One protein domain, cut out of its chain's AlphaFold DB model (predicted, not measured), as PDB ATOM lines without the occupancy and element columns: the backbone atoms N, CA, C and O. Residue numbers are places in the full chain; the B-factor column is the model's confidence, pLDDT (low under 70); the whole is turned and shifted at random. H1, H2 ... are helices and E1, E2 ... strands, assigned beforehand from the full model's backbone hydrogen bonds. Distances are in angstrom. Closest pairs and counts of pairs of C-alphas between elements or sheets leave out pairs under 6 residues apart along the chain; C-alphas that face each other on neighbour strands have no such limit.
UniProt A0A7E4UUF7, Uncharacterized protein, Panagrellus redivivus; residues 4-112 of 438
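What this domain is: This is residues 4 to 112 of the 438 residues of an uncharacterized protein of Panagrellus redivivus (UniProt A0A7E4UUF7). A small hairpin of two strands, E1 and E2, with the short helix H2 beside it, stands toward one end of an elongated model; the long helix H4 makes the other end, and H1 and H3 are set loosely between, with no helix touching another. A long winding stretch with no named element, residues 16 to 48, runs from H1 past the hairpin and pairs with E2 in two short places, while residues 104 to 112 of H4 stick out. The printed part has 109 residues, with four named helices and two named strands in the order H1, H2, E1, E2, H3, H4; the strands form an antiparallel sheet, E1 - E2, and the class is mostly helix. It is only just compact, close to loose, with a radius of gyration of the C-alphas of 15.2 A and spans of 50 by 31 by 23 A.

How they stand to each other: H1, residues 4 to 15, is close to but not clearly touching H3, residues 75 to 83; their closest C-alphas, Val 14 and Pro 75, are 8.0 A apart, and they run opposite ways at a shallow tilt of 28 degrees. H1 is also close to but not clearly touching H4, residues 89 to 112, with closest C-alphas Phe 11 and Leu 99 at 7.5 A; they run the same way at a steep tilt of 65 degrees. Residues 26 to 27 pair antiparallel with residues 72 to 73 of E2, residues 69 to 73, and residues 38 to 39 with its residues 69 to 70. The closest C-alphas of H2, residues 49 to 53, and E2 are Cys 50 and Cys 71, 5.3 A apart. E1, residues 60 to 63, and E2 are an antiparallel hairpin at 138 degrees, with N 60 and O 72 at 2.8 A and N 62 and O 70 at 2.9 A, within hydrogen-bond range. H2 is apart from H1, H3 and H4. Every O i to N i+4 pair is within hydrogen-bond range in H1, H2 and H3, and 19 of 20 are in H4.

Where its parts are: H1 begins at C-alpha 4 (219.486, 196.369, 163.565) and is 16.1 A long. H2 is 6.3 A long, E1 9.9 A and E2 12.9 A, E2 beginning at C-alpha 69 (203.486, 175.056, 151.227). H3 is 12.2 A long. H4 is 34.8 A long and ends at C-alpha 112 (212.290, 210.740, 143.579).

The domain as a whole: The two C-alphas farthest apart, those of Gly 45 and Glu 112, are 52.0 A apart. The printed part has no cut, and the link from H1 to H2, 33 residues, is long. The mean pLDDT of the printed part is 76.8; 41 residues are under 70, among them residues 4 to 19 and 89 to 106.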
ATOM      1  N   PHE A   4     219.595 195.775 164.897       61.19
ATOM      2  CA  PHE A   4     219.486 196.369 163.565       61.19
ATOM      3  C   PHE A   4     219.249 195.319 162.465       61.19
ATOM      4  O   PHE A   4     218.378 195.503 161.623       61.19
ATOM      5  N   GLN A   5     219.941 194.178 162.518       63.44
ATOM      6  CA  GLN A   5     219.745 193.049 161.602       63.44
ATOM      7  C   GLN A   5     218.363 192.410 161.767       63.44
ATOM      8  O   GLN A   5     217.727 192.077 160.773       63.44
ATOM      9  N   LEU A   6     217.873 192.285 163.007       68.56
ATOM     10  CA  LEU A   6     216.523 191.776 163.272       68.56
ATOM     11  C   LEU A   6     215.449 192.723 162.711       68.56
ATOM     12  O   LEU A   6     214.520 192.268 162.050       68.56
ATOM     13  N   LEU A   7     215.594 194.036 162.932       66.88
ATOM     14  CA  LEU A   7     214.678 195.054 162.403       66.88
ATOM     15  C   LEU A   7     214.669 195.087 160.871       66.88
ATOM     16  O   LEU A   7     213.600 195.113 160.269       66.88
ATOM     17  N   PHE A   8     215.848 195.047 160.246       69.38
ATOM     18  CA  PHE A   8     215.975 195.039 158.790       69.38
ATOM     19  C   PHE A   8     215.362 193.777 158.169       69.38
ATOM     20  O   PHE A   8     214.714 193.862 157.133       69.38
ATOM     21  N   MET A   9     215.494 192.619 158.823       65.56
ATOM     22  CA  MET A   9     214.876 191.363 158.385       65.56
ATOM     23  C   MET A   9     213.353 191.388 158.517       65.56
ATOM     24  O   MET A   9     212.666 191.036 157.564       65.56
ATOM     25  N   ILE A  10     212.817 191.844 159.655       66.00
ATOM     26  CA  ILE A  10     211.366 192.006 159.830       66.00
ATOM     27  C   ILE A  10     210.825 192.970 158.767       66.00
ATOM     28  O   ILE A  10     209.815 192.678 158.140       66.00
ATOM     29  N   PHE A  11     211.531 194.068 158.493       65.81
ATOM     30  CA  PHE A  11     211.148 195.022 157.455       65.81
ATOM     31  C   PHE A  11     211.203 194.421 156.042       65.81
ATOM     32  O   PHE A  11     210.247 194.548 155.283       65.81
ATOM     33  N   ALA A  12     212.286 193.719 155.695       61.44
ATOM     34  CA  ALA A  12     212.448 193.083 154.390       61.44
ATOM     35  C   ALA A  12     211.406 191.980 154.139       61.44
ATOM     36  O   ALA A  12     210.977 191.800 153.000       61.44
ATOM     37  N   VAL A  13     210.995 191.273 155.195       59.97
ATOM     38  CA  VAL A  13     209.955 190.240 155.147       59.97
ATOM     39  C   VAL A  13     208.564 190.869 155.055       59.97
ATOM     40  O   VAL A  13     207.787 190.448 154.214       59.97
ATOM     41  N   VAL A  14     208.253 191.905 155.839       60.25
ATOM     42  CA  VAL A  14     206.922 192.546 155.837       60.25
ATOM     43  C   VAL A  14     206.664 193.372 154.565       60.25
ATOM     44  O   VAL A  14     205.521 193.451 154.122       60.25
ATOM     45  N   TRP A  15     207.692 193.982 153.960       54.94
ATOM     46  CA  TRP A  15     207.518 194.931 152.845       54.94
ATOM     47  C   TRP A  15     207.589 194.302 151.447       54.94
ATOM     48  O   TRP A  15     206.907 194.760 150.528       54.94
ATOM     49  N   LYS A  16     208.372 193.231 151.247       49.28
ATOM     50  CA  LYS A  16     208.236 192.431 150.022       49.28
ATOM     51  C   LYS A  16     206.968 191.611 150.178       49.28
ATOM     52  O   LYS A  16     207.008 190.618 150.891       49.28
ATOM     53  N   GLY A  17     205.869 192.051 149.552       52.72
ATOM     54  CA  GLY A  17     204.579 191.359 149.556       52.72
ATOM     55  C   GLY A  17     204.782 189.847 149.575       52.72
ATOM     56  O   GLY A  17     205.335 189.276 148.634       52.72
ATOM     57  N   ILE A  18     204.462 189.238 150.716       58.06
ATOM     58  CA  ILE A  18     204.856 187.866 151.004       58.06
ATOM     59  C   ILE A  18     203.988 186.970 150.137       58.06
ATOM     60  O   ILE A  18     202.814 186.746 150.428       58.06
ATOM     61  N   GLN A  19     204.558 186.484 149.039       67.00
ATOM     62  CA  GLN A  19     203.874 185.526 148.189       67.00
ATOM     63  C   GLN A  19     203.598 184.250 148.995       67.00
ATOM     64  O   GLN A  19     204.494 183.695 149.636       67.00
ATOM     65  N   GLY A  20     202.346 183.796 148.961       72.88
ATOM     66  CA  GLY A  20     201.912 182.538 149.570       72.88
ATOM     67  C   GLY A  20     201.464 182.589 151.028       72.88
ATOM     68  O   GLY A  20     201.259 181.526 151.601       72.88
ATOM     69  N   CYS A  21     201.285 183.779 151.619       89.94
ATOM     70  CA  CYS A  21     200.529 183.924 152.865       89.94
ATOM     71  C   CYS A  21     199.285 184.809 152.671       89.94
ATOM     72  O   CYS A  21     199.319 185.792 151.930       89.94
ATOM     73  N   ASP A  22     198.195 184.480 153.366       87.75
ATOM     74  CA  ASP A  22     196.981 185.291 153.424       87.75
ATOM     75  C   ASP A  22     197.287 186.686 153.983       87.75
ATOM     76  O   ASP A  22     198.233 186.895 154.749       87.75
ATOM     77  N   ARG A  23     196.447 187.665 153.629       84.31
ATOM     78  CA  ARG A  23     196.611 189.055 154.079       84.31
ATOM     79  C   ARG A  23     196.732 189.134 155.603       84.31
ATOM     80  O   ARG A  23     195.863 188.660 156.329       84.31
ATOM     81  N   GLY A  24     197.786 189.807 156.063       81.44
ATOM     82  CA  GLY A  24     198.082 189.987 157.487       81.44
ATOM     83  C   GLY A  24     198.927 188.870 158.104       81.44
ATOM     84  O   GLY A  24     199.314 188.994 159.263       81.44
ATOM     85  N   LEU A  25     199.252 187.815 157.349       90.00
ATOM     86  CA  LEU A  25     200.178 186.769 157.770       90.00
ATOM     87  C   LEU A  25     201.551 186.941 157.108       90.00
ATOM     88  O   LEU A  25     201.694 187.516 156.030       90.00
ATOM     89  N   THR A  26     202.572 186.413 157.774       92.25
ATOM     90  CA  THR A  26     203.956 186.358 157.315       92.25
ATOM     91  C   THR A  26     204.470 184.929 157.325       92.25
ATOM     92  O   THR A  26     204.063 184.112 158.151       92.25
ATOM     93  N   GLN A  27     205.422 184.645 156.439       92.94
ATOM     94  CA  GLN A  27     206.165 183.393 156.446       92.94
ATOM     95  C   GLN A  27     206.970 183.260 157.744       92.94
ATOM     96  O   GLN A  27     207.734 184.159 158.111       92.94
ATOM     97  N   LEU A  28     206.812 182.126 158.420       92.44
ATOM     98  CA  LEU A  28     207.559 181.781 159.620       92.44
ATOM     99  C   LEU A  28     208.940 181.216 159.263       92.44
ATOM    100  O   LEU A  28     209.146 180.636 158.193       92.44
ATOM    101  N   ARG A  29     209.908 181.412 160.164       88.88
ATOM    102  CA  ARG A  29     211.307 181.006 159.973       88.88
ATOM    103  C   ARG A  29     211.883 180.390 161.231       88.88
ATOM    104  O   ARG A  29     211.555 180.817 162.336       88.88
ATOM    105  N   TYR A  30     212.781 179.425 161.069       84.38
ATOM    106  CA  TYR A  30     213.482 178.821 162.197       84.38
ATOM    107  C   TYR A  30     214.384 179.847 162.884       84.38
ATOM    108  O   TYR A  30     215.147 180.562 162.238       84.38
ATOM    109  N   ARG A  31     214.334 179.895 164.218       85.00
ATOM    110  CA  ARG A  31     215.108 180.849 165.030       85.00
ATOM    111  C   ARG A  31     216.612 180.811 164.753       85.00
ATOM    112  O   ARG A  31     217.271 181.846 164.804       85.00
ATOM    113  N   GLN A  32     217.151 179.612 164.549       71.56
ATOM    114  CA  GLN A  32     218.592 179.373 164.475       71.56
ATOM    115  C   GLN A  32     219.141 179.590 163.064       71.56
ATOM    116  O   GLN A  32     220.126 180.307 162.914       71.56
ATOM    117  N   SER A  33     218.500 179.010 162.046       68.06
ATOM    118  CA  SER A  33     218.978 179.088 160.660       68.06
ATOM    119  C   SER A  33     218.376 180.240 159.860       68.06
ATOM    120  O   SER A  33     218.942 180.639 158.849       68.06
ATOM    121  N   LEU A  34     217.247 180.795 160.314       77.50
ATOM    122  CA  LEU A  34     216.423 181.754 159.569       77.50
ATOM    123  C   LEU A  34     215.836 181.175 158.272       77.50
ATOM    124  O   LEU A  34     215.266 181.920 157.469       77.50
ATOM    125  N   ASP A  35     215.915 179.858 158.085       72.06
ATOM    126  CA  ASP A  35     215.291 179.173 156.960       72.06
ATOM    127  C   ASP A  35     213.772 179.230 157.070       72.06
ATOM    128  O   ASP A  35     213.203 179.309 158.163       72.06
ATOM    129  N   LEU A  36     213.118 179.177 155.914       84.25
ATOM    130  CA  LEU A  36     211.669 179.141 155.807       84.25
ATOM    131  C   LEU A  36     211.110 177.867 156.451       84.25
ATOM    132  O   LEU A  36     211.622 176.770 156.227       84.25
ATOM    133  N   MET A  37     210.034 178.004 157.222       86.56
ATOM    134  CA  MET A  37     209.294 176.851 157.725       86.56
ATOM    135  C   MET A  37     208.373 176.324 156.623       86.56
ATOM    136  O   MET A  37     207.321 176.902 156.356       86.56
ATOM    137  N   TYR A  38     208.776 175.233 155.977       88.19
ATOM    138  CA  TYR A  38     207.935 174.514 155.023       88.19
ATOM    139  C   TYR A  38     206.978 173.563 155.739       88.19
ATOM    140  O   TYR A  38     207.258 173.079 156.836       88.19
ATOM    141  N   CYS A  39     205.860 173.266 155.089       87.62
ATOM    142  CA  CYS A  39     204.876 172.319 155.584       87.62
ATOM    143  C   CYS A  39     204.343 171.435 154.458       87.62
ATOM    144  O   CYS A  39     204.503 171.733 153.277       87.62
ATOM    145  N   LEU A  40     203.716 170.325 154.842       80.94
ATOM    146  CA  LEU A  40     202.996 169.436 153.943       80.94
ATOM    147  C   LEU A  40     201.616 169.200 154.538       80.94
ATOM    148  O   LEU A  40     201.498 168.808 155.700       80.94
ATOM    149  N   LEU A  41     200.577 169.442 153.745       78.12
ATOM    150  CA  LEU A  41     199.224 169.071 154.132       78.12
ATOM    151  C   LEU A  41     199.143 167.542 154.154       78.12
ATOM    152  O   LEU A  41     199.385 166.886 153.141       78.12
ATOM    153  N   GLY A  42     198.854 166.973 155.324       67.44
ATOM    154  CA  GLY A  42     198.588 165.546 155.444       67.44
ATOM    155  C   GLY A  42     197.225 165.172 154.842       67.44
ATOM    156  O   GLY A  42     196.470 166.046 154.402       67.44
ATOM    157  N   PRO A  43     196.872 163.875 154.819       66.69
ATOM    158  CA  PRO A  43     195.547 163.432 154.389       66.69
ATOM    159  C   PRO A  43     194.437 164.133 155.191       66.69
ATOM    160  O   PRO A  43     194.646 164.540 156.340       66.69
ATOM    161  N   TYR A  44     193.263 164.296 154.567       63.00
ATOM    162  CA  TYR A  44     192.114 165.021 155.123       63.00
ATOM    163  C   TYR A  44     191.866 164.680 156.603       63.00
ATOM    164  O   TYR A  44     191.701 163.515 156.958       63.00
ATOM    165  N   GLY A  45     191.825 165.708 157.458       70.31
ATOM    166  CA  GLY A  45     191.587 165.574 158.901       70.31
ATOM    167  C   GLY A  45     192.846 165.527 159.775       70.31
ATOM    168  O   GLY A  45     192.727 165.515 160.999       70.31
ATOM    169  N   THR A  46     194.047 165.539 159.188       76.44
ATOM    170  CA  THR A  46     195.288 165.698 159.963       76.44
ATOM    171  C   THR A  46     195.462 167.142 160.464       76.44
ATOM    172  O   THR A  46     195.166 168.083 159.724       76.44
ATOM    173  N   PRO A  47     195.921 167.352 161.717       82.69
ATOM    174  CA  PRO A  47     196.196 168.689 162.237       82.69
ATOM    175  C   PRO A  47     197.283 169.398 161.428       82.69
ATOM    176  O   PRO A  47     198.257 168.768 161.012       82.69
ATOM    177  N   ASP A  48     197.143 170.713 161.266       87.00
ATOM    178  CA  ASP A  48     198.118 171.533 160.551       87.00
ATOM    179  C   ASP A  48     199.506 171.431 161.219       87.00
ATOM    180  O   ASP A  48     199.653 171.781 162.400       87.00
ATOM    181  N   PRO A  49     200.546 170.958 160.504       85.44
ATOM    182  CA  PRO A  49     201.877 170.802 161.085       85.44
ATOM    183  C   PRO A  49     202.473 172.140 161.539       85.44
ATOM    184  O   PRO A  49     203.289 172.160 162.463       85.44
ATOM    185  N   CYS A  50     202.046 173.264 160.956       92.56
ATOM    186  CA  CYS A  50     202.553 174.585 161.301       92.56
ATOM    187  C   CYS A  50     202.212 174.994 162.726       92.56
ATOM    188  O   CYS A  50     203.028 175.650 163.368       92.56
ATOM    189  N   GLN A  51     201.069 174.560 163.259       90.50
ATOM    190  CA  GLN A  51     200.720 174.835 164.649       90.50
ATOM    191  C   GLN A  51     201.730 174.187 165.605       90.50
ATOM    192  O   GLN A  51     202.156 174.803 166.578       90.50
ATOM    193  N   ARG A  52     202.187 172.966 165.299       85.88
ATOM    194  CA  ARG A  52     203.219 172.280 166.090       85.88
ATOM    195  C   ARG A  52     204.595 172.921 165.908       85.88
ATOM    196  O   ARG A  52     205.287 173.149 166.896       85.88
ATOM    197  N   LEU A  53     204.972 173.247 164.669       82.81
ATOM    198  CA  LEU A  53     206.244 173.912 164.353       82.81
ATOM    199  C   LEU A  53     206.351 175.304 164.995       82.81
ATOM    200  O   LEU A  53     207.436 175.714 165.401       82.81
ATOM    201  N   ALA A  54     205.223 175.997 165.155       89.88
ATOM    202  CA  ALA A  54     205.122 177.282 165.838       89.88
ATOM    203  C   ALA A  54     204.966 177.164 167.369       89.88
ATOM    204  O   ALA A  54     204.614 178.140 168.031       89.88
ATOM    205  N   GLY A  55     205.197 175.986 167.959       85.75
ATOM    206  CA  GLY A  55     205.122 175.793 169.410       85.75
ATOM    207  C   GLY A  55     203.703 175.890 169.981       85.75
ATOM    208  O   GLY A  55     203.523 176.382 171.087       85.75
ATOM    209  N   GLY A  56     202.692 175.464 169.222       85.69
ATOM    210  CA  GLY A  56     201.274 175.480 169.608       85.69
ATOM    211  C   GLY A  56     200.511 176.740 169.186       85.69
ATOM    212  O   GLY A  56     199.279 176.754 169.246       85.69
ATOM    213  N   HIS A  57     201.214 177.774 168.721       91.00
ATOM    214  CA  HIS A  57     200.609 179.024 168.269       91.00
ATOM    215  C   HIS A  57     199.834 178.867 166.959       91.00
ATOM    216  O   HIS A  57     200.109 177.985 166.148       91.00
ATOM    217  N   SER A  58     198.876 179.771 166.734       91.88
ATOM    218  CA  SER A  58     198.071 179.804 165.512       91.88
ATOM    219  C   SER A  58     198.940 180.112 164.288       91.88
ATOM    220  O   SER A  58     199.201 181.273 163.971       91.88
ATOM    221  N   ALA A  59     199.337 179.062 163.578       95.38
ATOM    222  CA  ALA A  59     200.006 179.116 162.288       95.38
ATOM    223  C   ALA A  59     199.303 178.169 161.314       95.38
ATOM    224  O   ALA A  59     198.783 177.129 161.724       95.38
ATOM    225  N   LYS A  60     199.280 178.543 160.035       94.94
ATOM    226  CA  LYS A  60     198.614 177.793 158.971       94.94
ATOM    227  C   LYS A  60     199.579 177.449 157.854       94.94
ATOM    228  O   LYS A  60     200.379 178.288 157.448       94.94
ATOM    229  N   CYS A  61     199.452 176.247 157.328       93.62
ATOM    230  CA  CYS A  61     200.138 175.797 156.139       93.62
ATOM    231  C   CYS A  61     199.433 176.355 154.896       93.62
ATOM    232  O   CYS A  61     198.264 176.046 154.654       93.62
ATOM    233  N   GLN A  62     200.113 177.204 154.123       93.44
ATOM    234  CA  GLN A  62     199.521 177.901 152.977       93.44
ATOM    235  C   GLN A  62     200.348 177.707 151.703       93.44
ATOM    236  O   GLN A  62     201.576 177.631 151.780       93.44
ATOM    237  N   PRO A  63     199.688 177.581 150.536       88.06
ATOM    238  CA  PRO A  63     200.372 177.363 149.272       88.06
ATOM    239  C   PRO A  63     201.075 178.635 148.787       88.06
ATOM    240  O   PRO A  63     200.521 179.732 148.819       88.06
ATOM    241  N   MET A  64     202.281 178.467 148.257       83.44
ATOM    242  CA  MET A  64     203.029 179.475 147.511       83.44
ATOM    243  C   MET A  64     202.830 179.305 145.997       83.44
ATOM    244  O   MET A  64     202.516 178.218 145.513       83.44
ATOM    245  N   GLU A  65     203.088 180.366 145.224       73.75
ATOM    246  CA  GLU A  65     202.963 180.375 143.750       73.75
ATOM    247  C   GLU A  65     203.806 179.297 143.039       73.75
ATOM    248  O   GLU A  65     203.496 178.896 141.921       73.75
ATOM    249  N   ASN A  66     204.863 178.798 143.681       71.94
ATOM    250  CA  ASN A  66     205.763 177.770 143.156       71.94
ATOM    251  C   ASN A  66     205.361 176.329 143.540       71.94
ATOM    252  O   ASN A  66     206.152 175.411 143.338       71.94
ATOM    253  N   GLY A  67     204.159 176.118 144.091       72.25
ATOM    254  CA  GLY A  67     203.620 174.789 144.414       72.25
ATOM    255  C   GLY A  67     204.094 174.195 145.744       72.25
ATOM    256  O   GLY A  67     203.733 173.067 146.072       72.25
ATOM    257  N   PHE A  68     204.878 174.941 146.523       77.81
ATOM    258  CA  PHE A  68     205.248 174.566 147.888       77.81
ATOM    259  C   PHE A  68     204.216 175.065 148.894       77.81
ATOM    260  O   PHE A  68     203.450 175.978 148.596       77.81
ATOM    261  N   PHE A  69     204.246 174.519 150.108       88.50
ATOM    262  CA  PHE A  69     203.486 175.056 151.227       88.50
ATOM    263  C   PHE A  69     204.419 175.541 152.330       88.50
ATOM    264  O   PHE A  69     205.453 174.931 152.616       88.50
ATOM    265  N   VAL A  70     204.044 176.652 152.949       92.94
ATOM    266  CA  VAL A  70     204.821 177.311 153.997       92.94
ATOM    267  C   VAL A  70     203.958 177.621 155.197       92.94
ATOM    268  O   VAL A  70     202.754 177.843 155.082       92.94
ATOM    269  N   CYS A  71     204.590 177.649 156.362       94.75
ATOM    270  CA  CYS A  71     203.931 178.066 157.580       94.75
ATOM    271  C   CYS A  71     203.797 179.580 157.611       94.75
ATOM    272  O   CYS A  71     204.788 180.308 157.671       94.75
ATOM    273  N   CYS A  72     202.553 180.036 157.610       95.62
ATOM    274  CA  CYS A  72     202.157 181.424 157.730       95.62
ATOM    275  C   CYS A  72     201.593 181.678 159.129       95.62
ATOM    276  O   CYS A  72     200.751 180.929 159.625       95.62
ATOM    277  N   GLY A  73     202.053 182.741 159.774       94.62
ATOM    278  CA  GLY A  73     201.605 183.164 161.100       94.62
ATOM    279  C   GLY A  73     201.582 184.681 161.203       94.62
ATOM    280  O   GLY A  73     201.894 185.372 160.237       94.62
ATOM    281  N   THR A  74     201.200 185.230 162.351       93.62
ATOM    282  CA  THR A  74     201.211 186.690 162.504       93.62
ATOM    283  C   THR A  74     202.651 187.222 162.624       93.62
ATOM    284  O   THR A  74     203.561 186.476 163.010       93.62
ATOM    285  N   PRO A  75     202.910 188.501 162.305       90.12
ATOM    286  CA  PRO A  75     204.224 189.115 162.514       90.12
ATOM    287  C   PRO A  75     204.729 189.019 163.960       90.12
ATOM    288  O   PRO A  75     205.930 188.872 164.190       90.12
ATOM    289  N   GLU A  76     203.821 189.055 164.934       88.00
ATOM    290  CA  GLU A  76     204.122 188.889 166.358       88.00
ATOM    291  C   GLU A  76     204.641 187.482 166.643       88.00
ATOM    292  O   GLU A  76     205.644 187.332 167.338       88.00
ATOM    293  N   LEU A  77     204.015 186.465 166.045       92.94
ATOM    294  CA  LEU A  77     204.460 185.082 166.164       92.94
ATOM    295  C   LEU A  77     205.846 184.883 165.542       92.94
ATOM    296  O   LEU A  77     206.704 184.234 166.137       92.94
ATOM    297  N   LEU A  78     206.115 185.481 164.376       92.31
ATOM    298  CA  LEU A  78     207.459 185.450 163.793       92.31
ATOM    299  C   LEU A  78     208.486 186.103 164.733       92.31
ATOM    300  O   LEU A  78     209.560 185.547 164.951       92.31
ATOM    301  N   TYR A  79     208.161 187.262 165.312       89.50
ATOM    302  CA  TYR A  79     209.031 187.928 166.282       89.50
ATOM    303  C   TYR A  79     209.306 187.041 167.500       89.50
ATOM    304  O   TYR A  79     210.458 186.902 167.916       89.50
ATOM    305  N   GLU A  80     208.265 186.426 168.054       91.12
ATOM    306  CA  GLU A  80     208.370 185.537 169.205       91.12
ATOM    307  C   GLU A  80     209.240 184.318 168.895       91.12
ATOM    308  O   GLU A  80     210.155 184.018 169.659       91.12
ATOM    309  N   ILE A  81     209.058 183.677 167.737       89.25
ATOM    310  CA  ILE A  81     209.894 182.551 167.301       89.25
ATOM    311  C   ILE A  81     211.362 182.982 167.174       89.25
ATOM    312  O   ILE A  81     212.257 182.301 167.677       89.25
ATOM    313  N   LEU A  82     211.638 184.126 166.540       87.38
ATOM    314  CA  LEU A  82     213.008 184.592 166.299       87.38
ATOM    315  C   LEU A  82     213.718 185.072 167.575       87.38
ATOM    316  O   LEU A  82     214.936 184.922 167.718       87.38
ATOM    317  N   THR A  83     212.982 185.653 168.518       86.12
ATOM    318  CA  THR A  83     213.559 186.230 169.743       86.12
ATOM    319  C   THR A  83     213.446 185.314 170.956       86.12
ATOM    320  O   THR A  83     214.234 185.450 171.894       86.12
ATOM    321  N   GLY A  84     212.542 184.337 170.921       86.62
ATOM    322  CA  GLY A  84     212.165 183.493 172.053       86.62
ATOM    323  C   GLY A  84     211.470 184.245 173.181       86.62
ATOM    324  O   GLY A  84     211.519 183.772 174.313       86.62
ATOM    325  N   ALA A  85     210.922 185.431 172.911       82.88
ATOM    326  CA  ALA A  85     210.241 186.251 173.899       82.88
ATOM    327  C   ALA A  85     209.006 186.915 173.277       82.88
ATOM    328  O   ALA A  85     209.069 187.359 172.125       82.88
ATOM    329  N   PRO A  86     207.902 187.039 174.032       77.06
ATOM    330  CA  PRO A  86     206.735 187.744 173.548       77.06
ATOM    331  C   PRO A  86     207.057 189.232 173.346       77.06
ATOM    332  O   PRO A  86     207.905 189.812 174.040       77.06
ATOM    333  N   PRO A  87     206.374 189.883 172.401       68.69
ATOM    334  CA  PRO A  87     206.559 191.297 172.142       68.69
ATOM    335  C   PRO A  87     206.212 192.172 173.358       68.69
ATOM    336  O   PRO A  87     205.079 192.190 173.829       68.69
ATOM    337  N   ILE A  88     207.173 192.963 173.850       76.88
ATOM    338  CA  ILE A  88     206.902 193.989 174.871       76.88
ATOM    339  C   ILE A  88     206.111 195.126 174.205       76.88
ATOM    340  O   ILE A  88     206.618 195.767 173.280       76.88
ATOM    341  N   LEU A  89     204.897 195.399 174.697       61.03
ATOM    342  CA  LEU A  89     203.922 196.342 174.119       61.03
ATOM    343  C   LEU A  89     204.529 197.717 173.756       61.03
ATOM    344  O   LEU A  89     204.266 198.268 172.688       61.03
ATOM    345  N   SER A  90     205.408 198.244 174.616       61.94
ATOM    346  CA  SER A  90     206.067 199.546 174.429       61.94
ATOM    347  C   SER A  90     207.132 199.549 173.326       61.94
ATOM    348  O   SER A  90     207.320 200.561 172.648       61.94
ATOM    349  N   HIS A  91     207.812 198.421 173.093       63.25
ATOM    350  CA  HIS A  91     208.744 198.278 171.975       63.25
ATOM    351  C   HIS A  91     208.005 198.145 170.642       63.25
ATOM    352  O   HIS A  91     208.510 198.633 169.634       63.25
ATOM    353  N   TRP A  92     206.813 197.544 170.632       61.50
ATOM    354  CA  TRP A  92     206.043 197.349 169.404       61.50
ATOM    355  C   TRP A  92     205.388 198.617 168.884       61.50
ATOM    356  O   TRP A  92     205.464 198.868 167.688       61.50
ATOM    357  N   GLN A  93     204.826 199.463 169.750       66.50
ATOM    358  CA  GLN A  93     204.332 200.779 169.325       66.50
ATOM    359  C   GLN A  93     205.452 201.635 168.732       66.50
ATOM    360  O   GLN A  93     205.263 202.289 167.709       66.50
ATOM    361  N   LYS A  94     206.643 201.595 169.339       68.75
ATOM    362  CA  LYS A  94     207.817 202.282 168.800       68.75
ATOM    363  C   LYS A  94     208.244 201.692 167.453       68.75
ATOM    364  O   LYS A  94     208.447 202.448 166.513       68.75
ATOM    365  N   LEU A  95     208.286 200.364 167.337       65.19
ATOM    366  CA  LEU A  95     208.606 199.658 166.098       65.19
ATOM    367  C   LEU A  95     207.601 199.978 164.982       65.19
ATOM    368  O   LEU A  95     208.016 200.325 163.887       65.19
ATOM    369  N   HIS A  96     206.295 199.940 165.256       65.25
ATOM    370  CA  HIS A  96     205.244 200.330 164.312       65.25
ATOM    371  C   HIS A  96     205.400 201.782 163.846       65.25
ATOM    372  O   HIS A  96     205.316 202.060 162.653       65.25
ATOM    373  N   ASN A  97     205.669 202.706 164.771       67.44
ATOM    374  CA  ASN A  97     205.869 204.117 164.444       67.44
ATOM    375  C   ASN A  97     207.144 204.349 163.616       67.44
ATOM    376  O   ASN A  97     207.137 205.160 162.689       67.44
ATOM    377  N   ASP A  98     208.225 203.632 163.925       65.00
ATOM    378  CA  ASP A  98     209.489 203.702 163.189       65.00
ATOM    379  C   ASP A  98     209.348 203.079 161.787       65.00
ATOM    380  O   ASP A  98     209.819 203.660 160.809       65.00
ATOM    381  N   LEU A  99     208.613 201.967 161.663       61.69
ATOM    382  CA  LEU A  99     208.267 201.330 160.386       61.69
ATOM    383  C   LEU A  99     207.376 202.237 159.523       61.69
ATOM    384  O   LEU A  99     207.625 202.375 158.328       61.69
ATOM    385  N   ALA A 100     206.390 202.918 160.118       67.19
ATOM    386  CA  ALA A 100     205.531 203.873 159.417       67.19
ATOM    387  C   ALA A 100     206.300 205.116 158.931       67.19
ATOM    388  O   ALA A 100     206.027 205.634 157.847       67.19
ATOM    389  N   LYS A 101     207.287 205.597 159.703       66.38
ATOM    390  CA  LYS A 101     208.194 206.672 159.265       66.38
ATOM    391  C   LYS A 101     209.095 206.224 158.117       66.38
ATOM    392  O   LYS A 101     209.264 206.980 157.163       66.38
ATOM    393  N   PHE A 102     209.644 205.012 158.191       51.34
ATOM    394  CA  PHE A 102     210.483 204.452 157.131       51.34
ATOM    395  C   PHE A 102     209.708 204.208 155.834       51.34
ATOM    396  O   PHE A 102     210.219 204.542 154.770       51.34
ATOM    397  N   ALA A 103     208.472 203.707 155.915       55.97
ATOM    398  CA  ALA A 103     207.590 203.529 154.760       55.97
ATOM    399  C   ALA A 103     207.377 204.850 153.999       55.97
ATOM    400  O   ALA A 103     207.581 204.901 152.790       55.97
ATOM    401  N   LYS A 104     207.101 205.947 154.720       68.75
ATOM    402  CA  LYS A 104     206.971 207.292 154.127       68.75
ATOM    403  C   LYS A 104     208.271 207.813 153.505       68.75
ATOM    404  O   LYS A 104     208.242 208.470 152.470       68.75
ATOM    405  N   LEU A 105     209.417 207.546 154.135       62.53
ATOM    406  CA  LEU A 105     210.739 207.903 153.600       62.53
ATOM    407  C   LEU A 105     211.057 207.130 152.314       62.53
ATOM    408  O   LEU A 105     211.629 207.694 151.388       62.53
ATOM    409  N   TYR A 106     210.669 205.860 152.250       53.53
ATOM    410  CA  TYR A 106     210.897 205.011 151.090       53.53
ATOM    411  C   TYR A 106     209.971 205.357 149.918       53.53
ATOM    412  O   TYR A 106     210.454 205.444 148.794       53.53
ATOM    413  N   GLU A 107     208.682 205.623 150.167       70.69
ATOM    414  CA  GLU A 107     207.757 206.154 149.149       70.69
ATOM    415  C   GLU A 107     208.305 207.439 148.527       70.69
ATOM    416  O   GLU A 107     208.347 207.563 147.306       70.69
ATOM    417  N   LYS A 108     208.845 208.334 149.362       72.00
ATOM    418  CA  LYS A 108     209.510 209.554 148.903       72.00
ATOM    419  C   LYS A 108     210.733 209.263 148.019       72.00
ATOM    420  O   LYS A 108     210.888 209.912 146.993       72.00
ATOM    421  N   MET A 109     211.572 208.280 148.367       63.25
ATOM    422  CA  MET A 109     212.722 207.883 147.532       63.25
ATOM    423  C   MET A 109     212.311 207.210 146.209       63.25
ATOM    424  O   MET A 109     212.993 207.366 145.200       63.25
ATOM    425  N   GLU A 110     211.233 206.425 146.196       63.41
ATOM    426  CA  GLU A 110     210.675 205.805 144.981       63.41
ATOM    427  C   GLU A 110     210.075 206.853 144.036       63.41
ATOM    428  O   GLU A 110     210.253 206.771 142.820       63.41
ATOM    429  N   GLU A 111     209.399 207.859 144.586       74.94
ATOM    430  CA  GLU A 111     208.857 208.995 143.841       74.94
ATOM    431  C   GLU A 111     209.979 209.879 143.272       74.94
ATOM    432  O   GLU A 111     209.916 210.300 142.116       74.94
ATOM    433  N   GLU A 112     211.068 210.059 144.024       71.12
ATOM    434  CA  GLU A 112     212.290 210.740 143.579       71.12
ATOM    435  C   GLU A 112     213.014 209.963 142.459       71.12
ATOM    436  O   GLU A 112     213.450 210.562 141.476       71.12
TER     437      GLU A 112